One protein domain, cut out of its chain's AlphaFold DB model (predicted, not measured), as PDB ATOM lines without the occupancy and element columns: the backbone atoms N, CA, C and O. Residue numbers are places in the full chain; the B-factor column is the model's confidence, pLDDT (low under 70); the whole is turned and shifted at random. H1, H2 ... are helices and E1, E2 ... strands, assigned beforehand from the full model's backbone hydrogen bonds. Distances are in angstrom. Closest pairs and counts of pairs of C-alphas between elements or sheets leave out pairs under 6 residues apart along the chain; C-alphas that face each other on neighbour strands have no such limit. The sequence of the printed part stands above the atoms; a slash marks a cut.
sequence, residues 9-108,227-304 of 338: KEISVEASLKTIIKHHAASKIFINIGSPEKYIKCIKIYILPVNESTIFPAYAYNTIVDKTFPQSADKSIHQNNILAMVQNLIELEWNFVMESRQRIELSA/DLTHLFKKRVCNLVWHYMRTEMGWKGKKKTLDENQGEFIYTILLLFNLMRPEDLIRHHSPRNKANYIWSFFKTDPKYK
ATOM      1  N   LYS A   9     163.453 168.355 170.721       73.12
ATOM      2  CA  LYS A   9     164.800 168.858 170.997       73.12
ATOM      3  C   LYS A   9     165.032 170.158 170.254       73.12
ATOM      4  O   LYS A   9     164.762 170.269 169.060       73.12
ATOM      5  N   GLU A  10     165.571 171.123 170.981       75.00
ATOM      6  CA  GLU A  10     166.022 172.394 170.436       75.00
ATOM      7  C   GLU A  10     167.516 172.316 170.125       75.00
ATOM      8  O   GLU A  10     168.319 171.857 170.940       75.00
ATOM      9  N   ILE A  11     167.881 172.715 168.909       77.12
ATOM     10  CA  ILE A  11     169.259 172.709 168.426       77.12
ATOM     11  C   ILE A  11     169.576 174.086 167.869       77.12
ATOM     12  O   ILE A  11     168.876 174.587 166.991       77.12
ATOM     13  N   SER A  12     170.661 174.682 168.354       80.50
ATOM     14  CA  SER A  12     171.220 175.889 167.757       80.50
ATOM     15  C   SER A  12     172.093 175.506 166.567       80.50
ATOM     16  O   SER A  12     173.023 174.711 166.715       80.50
ATOM     17  N   VAL A  13     171.788 176.051 165.391       82.81
ATOM     18  CA  VAL A  13     172.591 175.859 164.181       82.81
ATOM     19  C   VAL A  13     173.116 177.191 163.667       82.81
ATOM     20  O   VAL A  13     172.425 178.210 163.703       82.81
ATOM     21  N   GLU A  14     174.332 177.165 163.138       86.69
ATOM     22  CA  GLU A  14     174.925 178.277 162.400       86.69
ATOM     23  C   GLU A  14     174.780 177.993 160.904       86.69
ATOM     24  O   GLU A  14     175.331 177.009 160.400       86.69
ATOM     25  N   ALA A  15     174.013 178.829 160.200       86.81
ATOM     26  CA  ALA A  15     173.675 178.632 158.794       86.81
ATOM     27  C   ALA A  15     173.983 179.875 157.951       86.81
ATOM     28  O   ALA A  15     173.945 181.007 158.431       86.81
ATOM     29  N   SER A  16     174.278 179.680 156.668       89.50
ATOM     30  CA  SER A  16     174.539 180.766 155.725       89.50
ATOM     31  C   SER A  16     173.228 181.378 155.239       89.50
ATOM     32  O   SER A  16     172.502 180.769 154.449       89.50
ATOM     33  N   LEU A  17     172.952 182.621 155.647       82.75
ATOM     34  CA  LEU A  17     171.738 183.334 155.238       82.75
ATOM     35  C   LEU A  17     171.707 183.543 153.720       82.75
ATOM     36  O   LEU A  17     170.684 183.330 153.077       82.75
ATOM     37  N   LYS A  18     172.859 183.880 153.132       86.31
ATOM     38  CA  LYS A  18     173.037 184.036 151.681       86.31
ATOM     39  C   LYS A  18     172.677 182.761 150.918       86.31
ATOM     40  O   LYS A  18     171.955 182.820 149.923       86.31
ATOM     41  N   THR A  19     173.155 181.613 151.398       88.44
ATOM     42  CA  THR A  19     172.867 180.313 150.779       88.44
ATOM     43  C   THR A  19     171.394 179.957 150.935       88.44
ATOM     44  O   THR A  19     170.759 179.529 149.978       88.44
ATOM     45  N   ILE A  20     170.809 180.192 152.109       86.19
ATOM     46  CA  ILE A  20     169.391 179.915 152.352       86.19
ATOM     47  C   ILE A  20     168.502 180.778 151.455       86.19
ATOM     48  O   ILE A  20     167.589 180.257 150.824       86.19
ATOM     49  N   ILE A  21     168.805 182.068 151.307       78.31
ATOM     50  CA  ILE A  21     168.041 182.995 150.459       78.31
ATOM     51  C   ILE A  21     168.103 182.626 148.976       78.31
ATOM     52  O   ILE A  21     167.117 182.817 148.263       78.31
ATOM     53  N   LYS A  22     169.231 182.079 148.508       85.94
ATOM     54  CA  LYS A  22     169.371 181.570 147.134       85.94
ATOM     55  C   LYS A  22     168.309 180.513 146.806       85.94
ATOM     56  O   LYS A  22     167.836 180.473 145.674       85.94
ATOM     57  N   HIS A  23     167.928 179.694 147.788       85.50
ATOM     58  CA  HIS A  23     167.010 178.560 147.614       85.50
ATOM     59  C   HIS A  23     165.594 178.828 148.143       85.50
ATOM     60  O   HIS A  23     164.623 178.273 147.632       85.50
ATOM     61  N   HIS A  24     165.458 179.719 149.124       79.56
ATOM     62  CA  HIS A  24     164.201 180.130 149.737       79.56
ATOM     63  C   HIS A  24     164.154 181.657 149.877       79.56
ATOM     64  O   HIS A  24     164.583 182.237 150.877       79.56
ATOM     65  N   ALA A  25     163.611 182.326 148.857       66.44
ATOM     66  CA  ALA A  25     163.583 183.787 148.782       66.44
ATOM     67  C   ALA A  25     162.832 184.448 149.954       66.44
ATOM     68  O   ALA A  25     163.158 185.581 150.313       66.44
ATOM     69  N   ALA A  26     161.870 183.753 150.578       60.47
ATOM     70  CA  ALA A  26     161.143 184.271 151.734       60.47
ATOM     71  C   ALA A  26     162.076 184.569 152.930       60.47
ATOM     72  O   ALA A  26     161.833 185.474 153.723       60.47
ATOM     73  N   SER A  27     163.212 183.872 153.036       69.81
ATOM     74  CA  SER A  27     164.188 184.095 154.108       69.81
ATOM     75  C   SER A  27     164.895 185.453 154.049       69.81
ATOM     76  O   SER A  27     165.613 185.796 154.985       69.81
ATOM     77  N   LYS A  28     164.672 186.267 153.006       65.75
ATOM     78  CA  LYS A  28     165.158 187.657 152.945       65.75
ATOM     79  C   LYS A  28     164.663 188.529 154.093       65.75
ATOM     80  O   LYS A  28     165.335 189.499 154.419       65.75
ATOM     81  N   ILE A  29     163.539 188.176 154.720       61.84
ATOM     82  CA  ILE A  29     163.019 188.883 155.899       61.84
ATOM     83  C   ILE A  29     164.014 188.907 157.070       61.84
ATOM     84  O   ILE A  29     163.949 189.797 157.909       61.84
ATOM     85  N   PHE A  30     164.958 187.964 157.112       66.44
ATOM     86  CA  PHE A  30     165.986 187.899 158.149       66.44
ATOM     87  C   PHE A  30     167.238 188.734 157.822       66.44
ATOM     88  O   PHE A  30     168.178 188.743 158.615       66.44
ATOM     89  N   ILE A  31     167.282 189.431 156.676       65.69
ATOM     90  CA  ILE A  31     168.353 190.388 156.376       65.69
ATOM     91  C   ILE A  31     168.087 191.683 157.148       65.69
ATOM     92  O   ILE A  31     167.196 192.451 156.797       65.69
ATOM     93  N   ASN A  32     168.941 191.979 158.125       57.31
ATOM     94  CA  ASN A  32     169.049 193.298 158.748       57.31
ATOM     95  C   ASN A  32     170.293 194.050 158.247       57.31
ATOM     96  O   ASN A  32     171.281 193.435 157.832       57.31
ATOM     97  N   ILE A  33     170.274 195.384 158.315       49.38
ATOM     98  CA  ILE A  33     171.446 196.225 158.023       49.38
ATOM     99  C   ILE A  33     172.596 195.797 158.950       49.38
ATOM    100  O   ILE A  33     172.437 195.799 160.166       49.38
ATOM    101  N   GLY A  34     173.734 195.402 158.371       52.12
ATOM    102  CA  GLY A  34     174.894 194.902 159.120       52.12
ATOM    103  C   GLY A  34     174.851 193.410 159.477       52.12
ATOM    104  O   GLY A  34     175.675 192.962 160.270       52.12
ATOM    105  N   SER A  35     173.915 192.632 158.917       54.72
ATOM    106  CA  SER A  35     173.836 191.197 159.220       54.72
ATOM    107  C   SER A  35     175.073 190.436 158.734       54.72
ATOM    108  O   SER A  35     175.512 190.651 157.600       54.72
ATOM    109  N   PRO A  36     175.599 189.502 159.542       58.44
ATOM    110  CA  PRO A  36     176.634 188.585 159.093       58.44
ATOM    111  C   PRO A  36     176.130 187.685 157.948       58.44
ATOM    112  O   PRO A  36     174.941 187.383 157.845       58.44
ATOM    113  N   GLU A  37     177.040 187.203 157.088       71.88
ATOM    114  CA  GLU A  37     176.707 186.217 156.035       71.88
ATOM    115  C   GLU A  37     176.166 184.892 156.611       71.88
ATOM    116  O   GLU A  37     175.557 184.085 155.894       71.88
ATOM    117  N   LYS A  38     176.370 184.682 157.914       79.94
ATOM    118  CA  LYS A  38     175.851 183.573 158.704       79.94
ATOM    119  C   LYS A  38     174.883 184.087 159.761       79.94
ATOM    120  O   LYS A  38     175.102 185.152 160.320       79.94
ATOM    121  N   TYR A  39     173.854 183.313 160.074       81.56
ATOM    122  CA  TYR A  39     172.951 183.600 161.181       81.56
ATOM    123  C   TYR A  39     172.761 182.356 162.044       81.56
ATOM    124  O   TYR A  39     172.815 181.223 161.557       81.56
ATOM    125  N   ILE A  40     172.572 182.585 163.341       80.88
ATOM    126  CA  ILE A  40     172.302 181.533 164.316       80.88
ATOM    127  C   ILE A  40     170.785 181.370 164.410       80.88
ATOM    128  O   ILE A  40     170.063 182.349 164.610       80.88
ATOM    129  N   LYS A  41     170.298 180.138 164.256       80.19
ATOM    130  CA  LYS A  41     168.874 179.800 164.344       80.19
ATOM    131  C   LYS A  41     168.684 178.650 165.322       80.19
ATOM    132  O   LYS A  41     169.350 177.625 165.215       80.19
ATOM    133  N   CYS A  42     167.739 178.809 166.245       80.00
ATOM    134  CA  CYS A  42     167.248 177.695 167.047       80.00
ATOM    135  C   CYS A  42     166.211 176.910 166.234       80.00
ATOM    136  O   CYS A  42     165.261 177.497 165.708       80.00
ATOM    137  N   ILE A  43     166.415 175.602 166.104       78.62
ATOM    138  CA  ILE A  43     165.564 174.688 165.345       78.62
ATOM    139  C   ILE A  43     164.964 173.669 166.302       78.62
ATOM    140  O   ILE A  43     165.682 173.021 167.063       78.62
ATOM    141  N   LYS A  44     163.642 173.518 166.223       73.62
ATOM    142  CA  LYS A  44     162.890 172.497 166.947       73.62
ATOM    143  C   LYS A  44     162.774 171.267 166.068       73.62
ATOM    144  O   LYS A  44     162.228 171.343 164.971       73.62
ATOM    145  N   ILE A  45     163.275 170.147 166.560       71.69
ATOM    146  CA  ILE A  45     163.149 168.857 165.895       71.69
ATOM    147  C   ILE A  45     162.461 167.852 166.809       71.69
ATOM    148  O   ILE A  45     162.570 167.912 168.036       71.69
ATOM    149  N   TYR A  46     161.762 166.911 166.197       70.31
ATOM    150  CA  TYR A  46     161.040 165.875 166.911       70.31
ATOM    151  C   TYR A  46     161.937 164.659 167.116       70.31
ATOM    152  O   TYR A  46     162.545 164.137 166.180       70.31
ATOM    153  N   ILE A  47     162.014 164.217 168.367       63.59
ATOM    154  CA  ILE A  47     162.674 162.987 168.772       63.59
ATOM    155  C   ILE A  47     161.594 161.945 169.000       63.59
ATOM    156  O   ILE A  47     160.749 162.080 169.886       63.59
ATOM    157  N   LEU A  48     161.667 160.870 168.226       60.88
ATOM    158  CA  LEU A  48     160.872 159.688 168.500       60.88
ATOM    159  C   LEU A  48     161.508 158.931 169.677       60.88
ATOM    160  O   LEU A  48     162.694 158.584 169.599       60.88
ATOM    161  N   PRO A  49     160.774 158.715 170.786       50.56
ATOM    162  CA  PRO A  49     161.282 157.930 171.899       50.56
ATOM    163  C   PRO A  49     161.526 156.484 171.451       50.56
ATOM    164  O   PRO A  49     160.756 155.912 170.686       50.56
ATOM    165  N   VAL A  50     162.609 155.886 171.953       51.62
ATOM    166  CA  VAL A  50     162.964 154.476 171.697       51.62
ATOM    167  C   VAL A  50     161.990 153.518 172.401       51.62
ATOM    168  O   VAL A  50     161.844 152.374 171.986       51.62
ATOM    169  N   ASN A  51     161.281 154.002 173.427       48.56
ATOM    170  CA  ASN A  51     160.396 153.206 174.272       48.56
ATOM    171  C   ASN A  51     158.931 153.624 174.126       48.56
ATOM    172  O   ASN A  51     158.345 154.184 175.043       48.56
ATOM    173  N   GLU A  52     158.342 153.291 172.988       43.12
ATOM    174  CA  GLU A  52     156.944 152.872 172.894       43.12
ATOM    175  C   GLU A  52     156.974 151.674 171.943       43.12
ATOM    176  O   GLU A  52     157.616 151.750 170.896       43.12
ATOM    177  N   SER A  53     156.380 150.550 172.340       47.53
ATOM    178  CA  SER A  53     156.539 149.164 171.845       47.53
ATOM    179  C   SER A  53     156.328 148.889 170.335       47.53
ATOM    180  O   SER A  53     156.153 147.743 169.929       47.53
ATOM    181  N   THR A  54     156.358 149.914 169.488       53.59
ATOM    182  CA  THR A  54     156.008 149.908 168.062       53.59
ATOM    183  C   THR A  54     156.930 150.752 167.167       53.59
ATOM    184  O   THR A  54     156.784 150.694 165.946       53.59
ATOM    185  N   ILE A  55     157.886 151.523 167.706       53.62
ATOM    186  CA  ILE A  55     158.788 152.362 166.888       53.62
ATOM    187  C   ILE A  55     160.093 151.608 166.591       53.62
ATOM    188  O   ILE A  55     160.836 151.240 167.498       53.62
ATOM    189  N   PHE A  56     160.399 151.373 165.308       52.78
ATOM    190  CA  PHE A  56     161.611 150.642 164.917       52.78
ATOM    191  C   PHE A  56     162.895 151.410 165.305       52.78
ATOM    192  O   PHE A  56     162.967 152.619 165.071       52.78
ATOM    193  N   PRO A  57     163.968 150.730 165.766       50.88
ATOM    194  CA  PRO A  57     165.243 151.357 166.148       50.88
ATOM    195  C   PRO A  57     165.882 152.251 165.071       50.88
ATOM    196  O   PRO A  57     166.634 153.172 165.381       50.88
ATOM    197  N   ALA A  58     165.563 152.018 163.794       48.56
ATOM    198  CA  ALA A  58     165.993 152.856 162.673       48.56
ATOM    199  C   ALA A  58     165.463 154.304 162.734       48.56
ATOM    200  O   ALA A  58     165.968 155.153 162.003       48.56
ATOM    201  N   TYR A  59     164.473 154.576 163.586       51.31
ATOM    202  CA  TYR A  59     163.859 155.889 163.768       51.31
ATOM    203  C   TYR A  59     164.301 156.605 165.057       51.31
ATOM    204  O   TYR A  59     163.789 157.678 165.372       51.31
ATOM    205  N   ALA A  60     165.262 156.047 165.803       56.34
ATOM    206  CA  ALA A  60     165.863 156.735 166.942       56.34
ATOM    207  C   ALA A  60     166.680 157.946 166.463       56.34
ATOM    208  O   ALA A  60     167.469 157.829 165.527       56.34
ATOM    209  N   TYR A  61     166.540 159.100 167.123       55.50
ATOM    210  CA  TYR A  61     167.168 160.363 166.701       55.50
ATOM    211  C   TYR A  61     168.678 160.251 166.419       55.50
ATOM    212  O   TYR A  61     169.134 160.686 165.362       55.50
ATOM    213  N   ASN A  62     169.445 159.615 167.313       54.41
ATOM    214  CA  ASN A  62     170.890 159.428 167.121       54.41
ATOM    215  C   ASN A  62     171.175 158.579 165.870       54.41
ATOM    216  O   ASN A  62     171.990 158.939 165.034       54.41
ATOM    217  N   THR A  63     170.408 157.504 165.670       54.19
ATOM    218  CA  THR A  63     170.524 156.618 164.504       54.19
ATOM    219  C   THR A  63     170.116 157.301 163.197       54.19
ATOM    220  O   THR A  63     170.715 157.022 162.163       54.19
ATOM    221  N   ILE A  64     169.132 158.200 163.236       55.16
ATOM    222  CA  ILE A  64     168.696 159.008 162.096       55.16
ATOM    223  C   ILE A  64     169.805 159.992 161.695       55.16
ATOM    224  O   ILE A  64     170.238 159.991 160.546       55.16
ATOM    225  N   VAL A  65     170.309 160.799 162.636       54.91
ATOM    226  CA  VAL A  65     171.333 161.822 162.354       54.91
ATOM    227  C   VAL A  65     172.668 161.197 161.935       54.91
ATOM    228  O   VAL A  65     173.308 161.685 161.002       54.91
ATOM    229  N   ASP A  66     173.070 160.090 162.558       53.22
ATOM    230  CA  ASP A  66     174.346 159.445 162.245       53.22
ATOM    231  C   ASP A  66     174.333 158.751 160.872       53.22
ATOM    232  O   ASP A  66     175.362 158.730 160.190       53.22
ATOM    233  N   LYS A  67     173.177 158.232 160.421       53.22
ATOM    234  CA  LYS A  67     173.067 157.462 159.169       53.22
ATOM    235  C   LYS A  67     172.788 158.293 157.920       53.22
ATOM    236  O   LYS A  67     173.243 157.909 156.847       53.22
ATOM    237  N   THR A  68     172.025 159.382 158.002       55.09
ATOM    238  CA  THR A  68     171.429 159.961 156.782       55.09
ATOM    239  C   THR A  68     172.222 161.096 156.155       55.09
ATOM    240  O   THR A  68     172.029 161.396 154.981       55.09
ATOM    241  N   PHE A  69     173.112 161.751 156.900       56.69
ATOM    242  CA  PHE A  69     173.903 162.843 156.340       56.69
ATOM    243  C   PHE A  69     175.174 162.291 155.663       56.69
ATOM    244  O   PHE A  69     175.970 161.624 156.338       56.69
ATOM    245  N   PRO A  70     175.413 162.584 154.369       54.97
ATOM    246  CA  PRO A  70     176.590 162.090 153.656       54.97
ATOM    247  C   PRO A  70     177.873 162.569 154.343       54.97
ATOM    248  O   PRO A  70     177.967 163.720 154.771       54.97
ATOM    249  N   GLN A  71     178.855 161.678 154.486       55.75
ATOM    250  CA  GLN A  71     180.145 162.030 155.074       55.75
ATOM    251  C   GLN A  71     180.955 162.869 154.076       55.75
ATOM    252  O   GLN A  71     181.476 162.353 153.093       55.75
ATOM    253  N   SER A  72     181.026 164.176 154.319       61.81
ATOM    254  CA  SER A  72     181.887 165.124 153.604       61.81
ATOM    255  C   SER A  72     182.529 166.102 154.592       61.81
ATOM    256  O   SER A  72     182.036 166.265 155.710       61.81
ATOM    257  N   ALA A  73     183.619 166.763 154.185       53.88
ATOM    258  CA  ALA A  73     184.313 167.754 155.015       53.88
ATOM    259  C   ALA A  73     183.390 168.913 155.456       53.88
ATOM    260  O   ALA A  73     183.487 169.376 156.588       53.88
ATOM    261  N   ASP A  74     182.421 169.290 154.611       72.69
ATOM    262  CA  ASP A  74     181.457 170.376 154.857       72.69
ATOM    263  C   ASP A  74     180.067 169.880 155.312       72.69
ATOM    264  O   ASP A  74     179.070 170.606 155.239       72.69
ATOM    265  N   LYS A  75     179.970 168.626 155.778       73.38
ATOM    266  CA  LYS A  75     178.708 167.964 156.159       73.38
ATOM    267  C   LYS A  75     177.852 168.813 157.102       73.38
ATOM    268  O   LYS A  75     176.651 168.963 156.873       73.38
ATOM    269  N   SER A  76     178.465 169.384 158.137       77.44
ATOM    270  CA  SER A  76     177.775 170.187 159.153       77.44
ATOM    271  C   SER A  76     177.186 171.477 158.580       77.44
ATOM    272  O   SER A  76     176.075 171.857 158.940       77.44
ATOM    273  N   ILE A  77     177.874 172.121 157.634       84.38
ATOM    274  CA  ILE A  77     177.416 173.359 156.993       84.38
ATOM    275  C   ILE A  77     176.163 173.085 156.160       84.38
ATOM    276  O   ILE A  77     175.156 173.784 156.290       84.38
ATOM    277  N   HIS A  78     176.195 172.049 155.320       86.12
ATOM    278  CA  HIS A  78     175.041 171.677 154.501       86.12
ATOM    279  C   HIS A  78     173.858 171.217 155.352       86.12
ATOM    280  O   HIS A  78     172.726 171.627 155.099       86.12
ATOM    281  N   GLN A  79     174.121 170.435 156.400       83.06
ATOM    282  CA  GLN A  79     173.114 170.038 157.378       83.06
ATOM    283  C   GLN A  79     172.437 171.255 158.015       83.06
ATOM    284  O   GLN A  79     171.212 171.362 157.967       83.06
ATOM    285  N   ASN A  80     173.216 172.195 158.554       86.00
ATOM    286  CA  ASN A  80     172.685 173.394 159.198       86.00
ATOM    287  C   ASN A  80     171.857 174.241 158.227       86.00
ATOM    288  O   ASN A  80     170.770 174.697 158.579       86.00
ATOM    289  N   ASN A  81     172.331 174.401 156.988       88.94
ATOM    290  CA  ASN A  81     171.609 175.137 155.952       88.94
ATOM    291  C   ASN A  81     170.264 174.486 155.610       88.94
ATOM    292  O   ASN A  81     169.260 175.188 155.515       88.94
ATOM    293  N   ILE A  82     170.224 173.161 155.440       90.25
ATOM    294  CA  ILE A  82     168.991 172.429 155.122       90.25
ATOM    295  C   ILE A  82     168.001 172.510 156.281       90.25
ATOM    296  O   ILE A  82     166.836 172.829 156.055       90.25
ATOM    297  N   LEU A  83     168.459 172.270 157.513       87.50
ATOM    298  CA  LEU A  83     167.603 172.346 158.696       87.50
ATOM    299  C   LEU A  83     167.013 173.755 158.847       87.50
ATOM    300  O   LEU A  83     165.800 173.902 158.988       87.50
ATOM    301  N   ALA A  84     167.842 174.797 158.758       87.94
ATOM    302  CA  ALA A  84     167.385 176.178 158.886       87.94
ATOM    303  C   ALA A  84     166.434 176.579 157.748       87.94
ATOM    304  O   ALA A  84     165.436 177.259 157.979       87.94
ATOM    305  N   MET A  85     166.695 176.117 156.526       90.69
ATOM    306  CA  MET A  85     165.840 176.374 155.371       90.69
ATOM    307  C   MET A  85     164.462 175.712 155.502       90.69
ATOM    308  O   MET A  85     163.456 176.361 155.226       90.69
ATOM    309  N   VAL A  86     164.392 174.451 155.939       90.12
ATOM    310  CA  VAL A  86     163.111 173.751 156.135       90.12
ATOM    311  C   VAL A  86     162.329 174.349 157.303       90.12
ATOM    312  O   VAL A  86     161.131 174.583 157.157       90.12
ATOM    313  N   GLN A  87     162.996 174.698 158.408       86.12
ATOM    314  CA  GLN A  87     162.355 175.414 159.515       86.12
ATOM    315  C   GLN A  87     161.756 176.746 159.043       86.12
ATOM    316  O   GLN A  87     160.599 177.035 159.336       86.12
ATOM    317  N   ASN A  88     162.503 177.532 158.261       79.38
ATOM    318  CA  ASN A  88     161.999 178.792 157.712       79.38
ATOM    319  C   ASN A  88     160.801 178.578 156.777       79.38
ATOM    320  O   ASN A  88     159.883 179.389 156.780       79.38
ATOM    321  N   LEU A  89     160.802 177.513 155.970       83.31
ATOM    322  CA  LEU A  89     159.682 177.179 155.089       83.31
ATOM    323  C   LEU A  89     158.413 176.853 155.899       83.31
ATOM    324  O   LEU A  89     157.319 177.279 155.537       83.31
ATOM    325  N   ILE A  90     158.556 176.125 157.009       78.25
ATOM    326  CA  ILE A  90     157.442 175.819 157.915       78.25
ATOM    327  C   ILE A  90     156.930 177.099 158.581       78.25
ATOM    328  O   ILE A  90     155.737 177.385 158.529       78.25
ATOM    329  N   GLU A  91     157.832 177.882 159.174       70.69
ATOM    330  CA  GLU A  91     157.481 179.105 159.903       70.69
ATOM    331  C   GLU A  91     156.835 180.161 159.009       70.69
ATOM    332  O   GLU A  91     155.881 180.812 159.428       70.69
ATOM    333  N   LEU A  92     157.356 180.343 157.793       61.69
ATOM    334  CA  LEU A  92     156.916 181.412 156.905       61.69
ATOM    335  C   LEU A  92     155.773 180.974 155.994       61.69
ATOM    336  O   LEU A  92     154.828 181.737 155.841       61.69
ATOM    337  N   GLU A  93     155.832 179.785 155.387       65.69
ATOM    338  CA  GLU A  93     154.830 179.368 154.398       65.69
ATOM    339  C   GLU A  93     153.737 178.473 155.004       65.69
ATOM    340  O   GLU A  93     152.550 178.764 154.853       65.69
ATOM    341  N   TRP A  94     154.096 177.394 155.709       72.88
ATOM    342  CA  TRP A  94     153.097 176.442 156.228       72.88
ATOM    343  C   TRP A  94     152.224 177.035 157.329       72.88
ATOM    344  O   TRP A  94     150.996 176.970 157.240       72.88
ATOM    345  N   ASN A  95     152.841 177.640 158.345       65.38
ATOM    346  CA  ASN A  95     152.106 178.260 159.445       65.38
ATOM    347  C   ASN A  95     151.189 179.366 158.923       65.38
ATOM    348  O   ASN A  95     150.028 179.431 159.315       65.38
ATOM    349  N   PHE A  96     151.663 180.152 157.954       58.56
ATOM    350  CA  PHE A  96     150.848 181.161 157.289       58.56
ATOM    351  C   PHE A  96     149.598 180.562 156.630       58.56
ATOM    352  O   PHE A  96     148.494 181.075 156.828       58.56
ATOM    353  N   VAL A  97     149.737 179.464 155.877       59.31
ATOM    354  CA  VAL A  97     148.595 178.778 155.242       59.31
ATOM    355  C   VAL A  97     147.616 178.241 156.288       59.31
ATOM    356  O   VAL A  97     146.404 178.416 156.141       59.31
ATOM    357  N   MET A  98     148.119 177.616 157.353       63.84
ATOM    358  CA  MET A  98     147.279 177.025 158.399       63.84
ATOM    359  C   MET A  98     146.533 178.080 159.220       63.84
ATOM    360  O   MET A  98     145.323 177.953 159.414       63.84
ATOM    361  N   GLU A  99     147.209 179.153 159.636       57.59
ATOM    362  CA  GLU A  99     146.585 180.281 160.339       57.59
ATOM    363  C   GLU A  99     145.531 180.973 159.465       57.59
ATOM    364  O   GLU A  99     144.433 181.289 159.930       57.59
ATOM    365  N   SER A 100     145.841 181.170 158.181       53.53
ATOM    366  CA  SER A 100     144.919 181.766 157.210       53.53
ATOM    367  C   SER A 100     143.642 180.940 157.071       53.53
ATOM    368  O   SER A 100     142.540 181.488 157.091       53.53
ATOM    369  N   ARG A 101     143.775 179.614 156.985       55.75
ATOM    370  CA  ARG A 101     142.641 178.693 156.889       55.75
ATOM    371  C   ARG A 101     141.789 178.696 158.155       55.75
ATOM    372  O   ARG A 101     140.574 178.831 158.053       55.75
ATOM    373  N   GLN A 102     142.412 178.599 159.328       55.66
ATOM    374  CA  GLN A 102     141.696 178.608 160.605       55.66
ATOM    375  C   GLN A 102     140.867 179.887 160.767       55.66
ATOM    376  O   GLN A 102     139.723 179.840 161.210       55.66
ATOM    377  N   ARG A 103     141.405 181.038 160.351       49.12
ATOM    378  CA  ARG A 103     140.667 182.309 160.366       49.12
ATOM    379  C   ARG A 103     139.491 182.317 159.391       49.12
ATOM    380  O   ARG A 103     138.433 182.812 159.764       49.12
ATOM    381  N   ILE A 104     139.643 181.751 158.188       47.75
ATOM    382  CA  ILE A 104     138.530 181.584 157.236       47.75
ATOM    383  C   ILE A 104     137.429 180.720 157.854       47.75
ATOM    384  O   ILE A 104     136.274 181.131 157.848       47.75
ATOM    385  N   GLU A 105     137.779 179.571 158.428       47.47
ATOM    386  CA  GLU A 105     136.824 178.643 159.048       47.47
ATOM    387  C   GLU A 105     136.098 179.292 160.241       47.47
ATOM    388  O   GLU A 105     134.872 179.212 160.333       47.47
ATOM    389  N   LEU A 106     136.815 180.037 161.091       42.22
ATOM    390  CA  LEU A 106     136.224 180.811 162.189       42.22
ATOM    391  C   LEU A 106     135.306 181.936 161.679       42.22
ATOM    392  O   LEU A 106     134.209 182.116 162.202       42.22
ATOM    393  N   SER A 107     135.697 182.655 160.623       38.22
ATOM    394  CA  SER A 107     134.870 183.713 160.019       38.22
ATOM    395  C   SER A 107     133.659 183.186 159.241       38.22
ATOM    396  O   SER A 107     132.665 183.890 159.109       38.22
ATOM    397  N   ALA A 108     133.722 181.946 158.748       35.41
ATOM    398  CA  ALA A 108     132.605 181.270 158.094       35.41
ATOM    399  C   ALA A 108     131.577 180.741 159.109       35.41
ATOM    400  O   ALA A 108     130.411 180.579 158.762       35.41
ATOM    401  N   ASP A 227     145.307 167.527 151.011       71.56
ATOM    402  CA  ASP A 227     145.899 168.012 149.760       71.56
ATOM    403  C   ASP A 227     146.980 169.070 150.010       71.56
ATOM    404  O   ASP A 227     148.063 169.001 149.427       71.56
ATOM    405  N   LEU A 228     146.725 170.023 150.909       70.12
ATOM    406  CA  LEU A 228     147.697 171.061 151.267       70.12
ATOM    407  C   LEU A 228     148.932 170.470 151.942       70.12
ATOM    408  O   LEU A 228     150.054 170.834 151.596       70.12
ATOM    409  N   THR A 229     148.743 169.521 152.857       80.38
ATOM    410  CA  THR A 229     149.834 168.781 153.487       80.38
ATOM    411  C   THR A 229     150.646 168.028 152.434       80.38
ATOM    412  O   THR A 229     151.874 168.081 152.464       80.38
ATOM    413  N   HIS A 230     149.999 167.362 151.471       83.62
ATOM    414  CA  HIS A 230     150.697 166.681 150.380       83.62
ATOM    415  C   HIS A 230     151.531 167.659 149.533       83.62
ATOM    416  O   HIS A 230     152.720 167.427 149.297       83.62
ATOM    417  N   LEU A 231     150.936 168.782 149.116       80.19
ATOM    418  CA  LEU A 231     151.613 169.825 148.340       80.19
ATOM    419  C   LEU A 231     152.779 170.457 149.114       80.19
ATOM    420  O   LEU A 231     153.828 170.724 148.522       80.19
ATOM    421  N   PHE A 232     152.636 170.636 150.428       84.88
ATOM    422  CA  PHE A 232     153.700 171.149 151.284       84.88
ATOM    423  C   PHE A 232     154.868 170.163 151.410       84.88
ATOM    424  O   PHE A 232     156.019 170.537 151.187       84.88
ATOM    425  N   LYS A 233     154.599 168.871 151.653       89.12
ATOM    426  CA  LYS A 233     155.648 167.830 151.648       89.12
ATOM    427  C   LYS A 233     156.383 167.793 150.309       89.12
ATOM    428  O   LYS A 233     157.612 167.730 150.276       89.12
ATOM    429  N   LYS A 234     155.648 167.908 149.198       87.38
ATOM    430  CA  LYS A 234     156.223 168.017 147.852       87.38
ATOM    431  C   LYS A 234     157.104 169.259 147.696       87.38
ATOM    432  O   LYS A 234     158.175 169.168 147.092       87.38
ATOM    433  N   ARG A 235     156.703 170.410 148.244       86.75
ATOM    434  CA  ARG A 235     157.509 171.640 148.253       86.75
ATOM    435  C   ARG A 235     158.822 171.448 149.016       86.75
ATOM    436  O   ARG A 235     159.871 171.770 148.460       86.75
ATOM    437  N   VAL A 236     158.772 170.854 150.211       90.69
ATOM    438  CA  VAL A 236     159.956 170.515 151.023       90.69
ATOM    439  C   VAL A 236     160.885 169.569 150.259       90.69
ATOM    440  O   VAL A 236     162.072 169.857 150.123       90.69
ATOM    441  N   CYS A 237     160.351 168.486 149.682       91.12
ATOM    442  CA  CYS A 237     161.138 167.521 148.906       91.12
ATOM    443  C   CYS A 237     161.867 168.188 147.734       91.12
ATOM    444  O   CYS A 237     163.060 167.963 147.540       91.12
ATOM    445  N   ASN A 238     161.169 169.035 146.971       87.81
ATOM    446  CA  ASN A 238     161.760 169.765 145.850       87.81
ATOM    447  C   ASN A 238     162.847 170.745 146.300       87.81
ATOM    448  O   ASN A 238     163.875 170.854 145.633       87.81
ATOM    449  N   LEU A 239     162.628 171.441 147.418       89.56
ATOM    450  CA  LEU A 239     163.580 172.398 147.976       89.56
ATOM    451  C   LEU A 239     164.871 171.702 148.419       89.56
ATOM    452  O   LEU A 239     165.956 172.091 147.988       89.56
ATOM    453  N   VAL A 240     164.749 170.633 149.213       90.50
ATOM    454  CA  VAL A 240     165.896 169.837 149.669       90.50
ATOM    455  C   VAL A 240     166.621 169.243 148.465       90.50
ATOM    456  O   VAL A 240     167.824 169.426 148.324       90.50
ATOM    457  N   TRP A 241     165.904 168.610 147.535       88.00
ATOM    458  CA  TRP A 241     166.510 168.029 146.336       88.00
ATOM    459  C   TRP A 241     167.275 169.054 145.493       88.00
ATOM    460  O   TRP A 241     168.391 168.787 145.044       88.00
ATOM    461  N   HIS A 242     166.700 170.242 145.289       87.25
ATOM    462  CA  HIS A 242     167.359 171.314 144.551       87.25
ATOM    463  C   HIS A 242     168.651 171.770 145.239       87.25
ATOM    464  O   HIS A 242     169.684 171.877 144.573       87.25
ATOM    465  N   TYR A 243     168.615 171.958 146.561       89.69
ATOM    466  CA  TYR A 243     169.791 172.300 147.359       89.69
ATOM    467  C   TYR A 243     170.895 171.250 147.207       89.69
ATOM    468  O   TYR A 243     172.019 171.579 146.833       89.69
ATOM    469  N   MET A 244     170.572 169.967 147.396       85.62
ATOM    470  CA  MET A 244     171.569 168.893 147.315       85.62
ATOM    471  C   MET A 244     172.235 168.823 145.934       85.62
ATOM    472  O   MET A 244     173.441 168.607 145.813       85.62
ATOM    473  N   ARG A 245     171.466 169.039 144.861       84.81
ATOM    474  CA  ARG A 245     172.011 169.040 143.497       84.81
ATOM    475  C   ARG A 245     172.942 170.215 143.221       84.81
ATOM    476  O   ARG A 245     173.881 170.062 142.445       84.81
ATOM    477  N   THR A 246     172.638 171.381 143.780       86.38
ATOM    478  CA  THR A 246     173.320 172.636 143.442       86.38
ATOM    479  C   THR A 246     174.503 172.930 144.351       86.38
ATOM    480  O   THR A 246     175.521 173.391 143.850       86.38
ATOM    481  N   GLU A 247     174.394 172.636 145.646       86.50
ATOM    482  CA  GLU A 247     175.442 172.917 146.635       86.50
ATOM    483  C   GLU A 247     176.324 171.697 146.926       86.50
ATOM    484  O   GLU A 247     177.501 171.856 147.219       86.50
ATOM    485  N   MET A 248     175.786 170.475 146.822       81.75
ATOM    486  CA  MET A 248     176.519 169.239 147.162       81.75
ATOM    487  C   MET A 248     176.881 168.391 145.940       81.75
ATOM    488  O   MET A 248     177.394 167.282 146.071       81.75
ATOM    489  N   GLY A 249     176.584 168.886 144.734       75.38
ATOM    490  CA  GLY A 249     176.920 168.206 143.486       75.38
ATOM    491  C   GLY A 249     176.256 166.838 143.319       75.38
ATOM    492  O   GLY A 249     176.767 166.014 142.560       75.38
ATOM    493  N   TRP A 250     175.131 166.570 143.998       79.06
ATOM    494  CA  TRP A 250     174.402 165.311 143.844       79.06
ATOM    495  C   TRP A 250     173.971 165.115 142.384       79.06
ATOM    496  O   TRP A 250     173.097 165.807 141.853       79.06
ATOM    497  N   LYS A 251     174.612 164.155 141.712       65.19
ATOM    498  CA  LYS A 251     174.302 163.770 140.334       65.19
ATOM    499  C   LYS A 251     173.261 162.655 140.355       65.19
ATOM    500  O   LYS A 251     173.586 161.499 140.587       65.19
ATOM    501  N   GLY A 252     172.008 162.994 140.071       57.09
ATOM    502  CA  GLY A 252     170.978 162.005 139.751       57.09
ATOM    503  C   GLY A 252     170.924 161.732 138.248       57.09
ATOM    504  O   GLY A 252     171.061 162.655 137.437       57.09
ATOM    505  N   LYS A 253     170.627 160.488 137.843       54.59
ATOM    506  CA  LYS A 253     170.017 160.267 136.521       54.59
ATOM    507  C   LYS A 253     168.723 161.085 136.502       54.59
ATOM    508  O   LYS A 253     167.984 161.056 137.479       54.59
ATOM    509  N   LYS A 254     168.449 161.810 135.410       47.97
ATOM    510  CA  LYS A 254     167.360 162.806 135.231       47.97
ATOM    511  C   LYS A 254     165.947 162.413 135.739       47.97
ATOM    512  O   LYS A 254     165.065 163.262 135.686       47.97
ATOM    513  N   LYS A 255     165.702 161.168 136.172       50.78
ATOM    514  CA  LYS A 255     164.380 160.626 136.516       50.78
ATOM    515  C   LYS A 255     164.278 159.816 137.826       50.78
ATOM    516  O   LYS A 255     163.156 159.463 138.173       50.78
ATOM    517  N   THR A 256     165.361 159.532 138.560       59.16
ATOM    518  CA  THR A 256     165.296 158.671 139.768       59.16
ATOM    519  C   THR A 256     166.243 159.144 140.870       59.16
ATOM    520  O   THR A 256     167.442 159.279 140.626       59.16
ATOM    521  N   LEU A 257     165.691 159.370 142.066       70.25
ATOM    522  CA  LEU A 257     166.444 159.452 143.321       70.25
ATOM    523  C   LEU A 257     167.047 158.081 143.633       70.25
ATOM    524  O   LEU A 257     166.372 157.070 143.436       70.25
ATOM    525  N   ASP A 258     168.290 158.048 144.105       78.56
ATOM    526  CA  ASP A 258     168.832 156.828 144.707       78.56
ATOM    527  C   ASP A 258     168.268 156.608 146.127       78.56
ATOM    528  O   ASP A 258     167.609 157.484 146.701       78.56
ATOM    529  N   GLU A 259     168.482 155.413 146.684       81.62
ATOM    530  CA  GLU A 259     167.907 155.031 147.979       81.62
ATOM    531  C   GLU A 259     168.412 155.907 149.133       81.62
ATOM    532  O   GLU A 259     167.621 156.294 149.991       81.62
ATOM    533  N   ASN A 260     169.686 156.306 149.102       78.00
ATOM    534  CA  ASN A 260     170.301 157.142 150.133       78.00
ATOM    535  C   ASN A 260     169.755 158.575 150.084       78.00
ATOM    536  O   ASN A 260     169.457 159.178 151.113       78.00
ATOM    537  N   GLN A 261     169.575 159.123 148.882       80.62
ATOM    538  CA  GLN A 261     168.979 160.439 148.666       80.62
ATOM    539  C   GLN A 261     167.515 160.458 149.118       80.62
ATOM    540  O   GLN A 261     167.065 161.413 149.754       80.62
ATOM    541  N   GLY A 262     166.771 159.393 148.805       83.88
ATOM    542  CA  GLY A 262     165.395 159.211 149.250       83.88
ATOM    543  C   GLY A 262     165.286 159.090 150.769       83.88
ATOM    544  O   GLY A 262     164.474 159.776 151.384       83.88
ATOM    545  N   GLU A 263     166.136 158.275 151.392       81.25
ATOM    546  CA  GLU A 263     166.194 158.114 152.846       81.25
ATOM    547  C   GLU A 263     166.583 159.412 153.571       81.25
ATOM    548  O   GLU A 263     166.028 159.722 154.630       81.25
ATOM    549  N   PHE A 264     167.465 160.217 152.978       82.19
ATOM    550  CA  PHE A 264     167.817 161.529 153.506       82.19
ATOM    551  C   PHE A 264     166.626 162.495 153.521       82.19
ATOM    552  O   PHE A 264     166.297 163.064 154.560       82.19
ATOM    553  N   ILE A 265     165.935 162.665 152.389       87.00
ATOM    554  CA  ILE A 265     164.775 163.567 152.312       87.00
ATOM    555  C   ILE A 265     163.653 163.072 153.235       87.00
ATOM    556  O   ILE A 265     163.039 163.871 153.940       87.00
ATOM    557  N   TYR A 266     163.427 161.757 153.282       85.75
ATOM    558  CA  TYR A 266     162.487 161.124 154.209       85.75
ATOM    559  C   TYR A 266     162.790 161.491 155.662       85.75
ATOM    560  O   TYR A 266     161.903 161.888 156.415       85.75
ATOM    561  N   THR A 267     164.061 161.420 156.040       80.88
ATOM    562  CA  THR A 267     164.531 161.788 157.373       80.88
ATOM    563  C   THR A 267     164.261 163.252 157.702       80.88
ATOM    564  O   THR A 267     163.808 163.555 158.802       80.88
ATOM    565  N   ILE A 268     164.478 164.162 156.752       85.94
ATOM    566  CA  ILE A 268     164.148 165.577 156.946       85.94
ATOM    567  C   ILE A 268     162.646 165.753 157.207       85.94
ATOM    568  O   ILE A 268     162.276 166.443 158.152       85.94
ATOM    569  N   LEU A 269     161.771 165.091 156.439       86.81
ATOM    570  CA  LEU A 269     160.325 165.150 156.696       86.81
ATOM    571  C   LEU A 269     159.968 164.627 158.093       86.81
ATOM    572  O   LEU A 269     159.083 165.179 158.746       86.81
ATOM    573  N   LEU A 270     160.660 163.587 158.555       81.00
ATOM    574  CA  LEU A 270     160.451 163.007 159.874       81.00
ATOM    575  C   LEU A 270     160.888 163.942 161.010       81.00
ATOM    576  O   LEU A 270     160.114 164.170 161.936       81.00
ATOM    577  N   LEU A 271     162.087 164.524 160.919       78.94
ATOM    578  CA  LEU A 271     162.632 165.426 161.944       78.94
ATOM    579  C   LEU A 271     161.741 166.645 162.199       78.94
ATOM    580  O   LEU A 271     161.711 167.145 163.320       78.94
ATOM    581  N   PHE A 272     161.005 167.101 161.185       81.06
ATOM    582  CA  PHE A 272     160.068 168.221 161.282       81.06
ATOM    583  C   PHE A 272     158.606 167.795 161.508       81.06
ATOM    584  O   PHE A 272     157.712 168.633 161.416       81.06
ATOM    585  N   ASN A 273     158.348 166.513 161.801       78.62
ATOM    586  CA  ASN A 273     157.003 165.958 162.001       78.62
ATOM    587  C   ASN A 273     156.040 166.261 160.836       78.62
ATOM    588  O   ASN A 273     154.850 166.510 161.011       78.62
ATOM    589  N   LEU A 274     156.568 166.242 159.609       83.12
ATOM    590  CA  LEU A 274     155.789 166.398 158.379       83.12
ATOM    591  C   LEU A 274     155.255 165.052 157.871       83.12
ATOM    592  O   LEU A 274     154.644 164.975 156.806       83.12
ATOM    593  N   MET A 275     155.496 163.969 158.603       75.88
ATOM    594  CA  MET A 275     155.037 162.620 158.295       75.88
ATOM    595  C   MET A 275     153.944 162.196 159.262       75.88
ATOM    596  O   MET A 275     153.989 162.551 160.434       75.88
ATOM    597  N   ARG A 276     152.957 161.437 158.773       66.75
ATOM    598  CA  ARG A 276     151.970 160.855 159.681       66.75
ATOM    599  C   ARG A 276     152.599 159.657 160.406       66.75
ATOM    600  O   ARG A 276     153.425 158.975 159.795       66.75
ATOM    601  N   PRO A 277     152.206 159.352 161.654       59.41
ATOM    602  CA  PRO A 277     152.698 158.172 162.367       59.41
ATOM    603  C   PRO A 277     152.526 156.868 161.573       59.41
ATOM    604  O   PRO A 277     153.401 156.006 161.586       59.41
ATOM    605  N   GLU A 278     151.443 156.742 160.803       61.75
ATOM    606  CA  GLU A 278     151.158 155.557 159.987       61.75
ATOM    607  C   GLU A 278     152.111 155.422 158.788       61.75
ATOM    608  O   GLU A 278     152.402 154.305 158.348       61.75
ATOM    609  N   ASP A 279     152.636 156.542 158.276       64.12
ATOM    610  CA  ASP A 279     153.650 156.539 157.217       64.12
ATOM    611  C   ASP A 279     154.973 155.936 157.740       64.12
ATOM    612  O   ASP A 279     155.706 155.299 156.982       64.12
ATOM    613  N   LEU A 280     155.259 156.062 159.045       62.50
ATOM    614  CA  LEU A 280     156.472 155.520 159.675       62.50
ATOM    615  C   LEU A 280     156.490 153.994 159.679       62.50
ATOM    616  O   LEU A 280     157.519 153.387 159.398       62.50
ATOM    617  N   ILE A 281     155.343 153.374 159.947       60.41
ATOM    618  CA  ILE A 281     155.210 151.913 160.018       60.41
ATOM    619  C   ILE A 281     155.319 151.293 158.614       60.41
ATOM    620  O   ILE A 281     155.889 150.215 158.432       60.41
ATOM    621  N   ARG A 282     154.817 151.989 157.587       65.69
ATOM    622  CA  ARG A 282     154.786 151.497 156.199       65.69
ATOM    623  C   ARG A 282     156.156 151.507 155.511       65.69
ATOM    624  O   ARG A 282     156.394 150.693 154.616       65.69
ATOM    625  N   HIS A 283     157.074 152.389 155.909       67.94
ATOM    626  CA  HIS A 283     158.319 152.651 155.173       67.94
ATOM    627  C   HIS A 283     159.589 152.275 155.953       67.94
ATOM    628  O   HIS A 283     160.483 153.098 156.153       67.94
ATOM    629  N   HIS A 284     159.689 151.005 156.351       68.81
ATOM    630  CA  HIS A 284     160.798 150.476 157.158       68.81
ATOM    631  C   HIS A 284     162.139 150.349 156.405       68.81
ATOM    632  O   HIS A 284     163.194 150.531 157.009       68.81
ATOM    633  N   SER A 285     162.132 150.073 155.094       77.88
ATOM    634  CA  SER A 285     163.360 149.888 154.298       77.88
ATOM    635  C   SER A 285     163.792 151.163 153.546       77.88
ATOM    636  O   SER A 285     162.923 151.942 153.141       77.88
ATOM    637  N   PRO A 286     165.104 151.371 153.283       77.56
ATOM    638  CA  PRO A 286     165.607 152.489 152.466       77.56
ATOM    639  C   PRO A 286     164.904 152.604 151.107       77.56
ATOM    640  O   PRO A 286     164.450 153.679 150.713       77.56
ATOM    641  N   ARG A 287     164.682 151.466 150.443       81.62
ATOM    642  CA  ARG A 287     163.921 151.379 149.193       81.62
ATOM    643  C   ARG A 287     162.489 151.904 149.320       81.62
ATOM    644  O   ARG A 287     162.028 152.656 148.462       81.62
ATOM    645  N   ASN A 288     161.771 151.533 150.382       82.31
ATOM    646  CA  ASN A 288     160.396 151.996 150.598       82.31
ATOM    647  C   ASN A 288     160.348 153.498 150.895       82.31
ATOM    648  O   ASN A 288     159.475 154.186 150.368       82.31
ATOM    649  N   LYS A 289     161.310 154.013 151.669       83.50
ATOM    650  CA  LYS A 289     161.470 155.453 151.926       83.50
ATOM    651  C   LYS A 289     161.720 156.218 150.628       83.50
ATOM    652  O   LYS A 289     161.049 157.211 150.358       83.50
ATOM    653  N   ALA A 290     162.622 155.727 149.782       83.44
ATOM    654  CA  ALA A 290     162.927 156.346 148.498       83.44
ATOM    655  C   ALA A 290     161.738 156.325 147.529       83.44
ATOM    656  O   ALA A 290     161.454 157.337 146.890       83.44
ATOM    657  N   ASN A 291     160.985 155.223 147.470       84.38
ATOM    658  CA  ASN A 291     159.749 155.144 146.687       84.38
ATOM    659  C   ASN A 291     158.680 156.126 147.185       84.38
ATOM    660  O   ASN A 291     158.026 156.777 146.366       84.38
ATOM    661  N   TYR A 292     158.522 156.256 148.506       86.94
ATOM    662  CA  TYR A 292     157.627 157.246 149.102       86.94
ATOM    663  C   TYR A 292     158.026 158.660 148.686       86.94
ATOM    664  O   TYR A 292     157.210 159.393 148.135       86.94
ATOM    665  N   ILE A 293     159.299 159.026 148.841       87.75
ATOM    666  CA  ILE A 293     159.788 160.339 148.413       87.75
ATOM    667  C   ILE A 293     159.609 160.555 146.911       87.75
ATOM    668  O   ILE A 293     159.163 161.621 146.485       87.75
ATOM    669  N   TRP A 294     159.885 159.538 146.094       84.19
ATOM    670  CA  TRP A 294     159.720 159.620 144.649       84.19
ATOM    671  C   TRP A 294     158.268 159.896 144.243       84.19
ATOM    672  O   TRP A 294     158.036 160.566 143.235       84.19
ATOM    673  N   SER A 295     157.293 159.449 145.042       85.00
ATOM    674  CA  SER A 295     155.873 159.727 144.795       85.00
ATOM    675  C   SER A 295     155.571 161.233 144.725       85.00
ATOM    676  O   SER A 295     154.824 161.645 143.843       85.00
ATOM    677  N   PHE A 296     156.243 162.080 145.517       85.31
ATOM    678  CA  PHE A 296     156.074 163.540 145.461       85.31
ATOM    679  C   PHE A 296     156.655 164.189 144.197       85.31
ATOM    680  O   PHE A 296     156.212 165.266 143.791       85.31
ATOM    681  N   PHE A 297     157.638 163.559 143.554       79.69
ATOM    682  CA  PHE A 297     158.214 164.049 142.297       79.69
ATOM    683  C   PHE A 297     157.411 163.613 141.072       79.69
ATOM    684  O   PHE A 297     157.553 164.212 140.003       79.69
ATOM    685  N   LYS A 298     156.560 162.591 141.206       73.50
ATOM    686  CA  LYS A 298     155.631 162.209 140.147       73.50
ATOM    687  C   LYS A 298     154.521 163.255 140.050       73.50
ATOM    688  O   LYS A 298     154.003 163.764 141.045       73.50
ATOM    689  N   THR A 299     154.178 163.617 138.821       65.75
ATOM    690  CA  THR A 299     153.047 164.501 138.560       65.75
ATOM    691  C   THR A 299     151.774 163.674 138.675       65.75
ATOM    692  O   THR A 299     151.387 163.006 137.720       65.75
ATOM    693  N   ASP A 300     151.156 163.674 139.854       62.47
ATOM    694  CA  ASP A 300     149.801 163.153 140.019       62.47
ATOM    695  C   ASP A 300     148.849 163.965 139.119       62.47
ATOM    696  O   ASP A 300     148.912 165.202 139.159       62.47
ATOM    697  N   PRO A 301     147.983 163.326 138.310       62.66
ATOM    698  CA  PRO A 301     146.950 164.021 137.545       62.66
ATOM    699  C   PRO A 301     146.141 165.016 138.388       62.66
ATOM    700  O   PRO A 301     145.834 166.102 137.901       62.66
ATOM    701  N   LYS A 302     145.879 164.693 139.665       59.28
ATOM    702  CA  LYS A 302     145.166 165.554 140.621       59.28
ATOM    703  C   LYS A 302     145.901 166.869 140.911       59.28
ATOM    704  O   LYS A 302     145.263 167.886 141.166       59.28
ATOM    705  N   TYR A 303     147.233 166.869 140.849       57.28
ATOM    706  CA  TYR A 303     148.086 168.017 141.189       57.28
ATOM    707  C   TYR A 303     148.881 168.550 139.991       57.28
ATOM    708  O   TYR A 303     149.881 169.247 140.175       57.28
ATOM    709  N   LYS A 304     148.481 168.210 138.759       57.19
ATOM    710  CA  LYS A 304     149.229 168.556 137.541       57.19
ATOM    711  C   LYS A 304     149.429 170.066 137.377       57.19
ATOM    712  O   LYS A 304     150.530 170.489 137.031       57.19
TER     713      LYS A 304
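This is residues 9 to 108 and 227 to 304 of the 338 residues of an uncharacterized protein of Pedobacter cryoconitis (UniProt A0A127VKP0). Two long helices, H4 and H5, lie side by side and run opposite ways, and a two-stranded ribbon, E1 and E2, crosses the first half of H4 on the side away from H5. The short helices H1 and H2 pack on H4 beyond one end of the ribbon, the crossed pair H6 and H8 packs on H5, H3 packs on H6, H7 lies at the rim, and residues 99 to 108 of H4 stick out. The 178 printed residues hold, in order, E1 H1 H2 E2 H3 H4 H5 H6 H7 H8; the sheet, order E1 - E2, is antiparallel and the class is mostly helix. The whole is compact, with a radius of gyration of the C-alphas of 16.8 A and spans of 53 by 48 by 39 A.

E1, residues 9 to 16, begins with C-alpha 9 at (164.800, 168.858, 170.997) and is 21.7 A long. H1 is residues 17 to 23, H2 residues 25 to 30, and E2 residues 38 to 47, 26.4 A. H3 is residues 61 to 68. H4, residues 75 to 108, measures 48.0 A and ends with C-alpha 108 at (132.605, 181.270, 158.094). H5, residues 227 to 247, measures 30.1 A, and H6, residues 259 to 271, 18.2 A. H7 is residues 277 to 282. H8, residues 286 to 297, measures 17.1 A and ends with C-alpha 297 at (158.214, 164.049, 142.297).

The hub is H5, which touches H1, H4, H6 and H8. With H4 it makes a shallow tilt of 22 degrees, opposite ways, closest at the C-alphas of Ile 82 and Val 240, 6.8 A. H6 and H8 touch about perpendicular, at 77 degrees, with the C-alphas of Gly 262 and Ala 290 closest at 3.9 A. H3 touches H6, closest at the C-alphas of Thr 68 and Phe 264, 5.1 A. H7 is close to H8 but not clearly touching. E1 and E2 are antiparallel, with N 11 and O 43 at 2.9 A and N 41 and O 13 at 2.9 A. The closest C-alphas of E1 and H4 are those of Ala 15 and Asn 81, 5.0 A apart. H1 and H2 form a helical hairpin, and H1 touches H4 at Ile 20 and Met 85, their closest C-alphas, 5.9 A. In H3, H5 and H6 every O i to N i+4 pair is within hydrogen-bond range; the counts are 2 of 3 in H1, 28 of 30 in H4, 1 of 2 in H7, 6 of 8 in H8, and 0 of 2 in H2, where 3 of 3 O i to N i+3 pairs are.

The C-alphas farthest apart, of Ala 73 and Ala 108, are 53.5 A apart. Residues 109 to 226 are not printed, and C-alphas 108 and 227 are 20.5 A apart across the cut. The links E2 to H3 and H5 to H6 are long. The mean pLDDT of the printed part is 71.3, and 76 residues are under 70, among them residues 47 to 73 and 95 to 108.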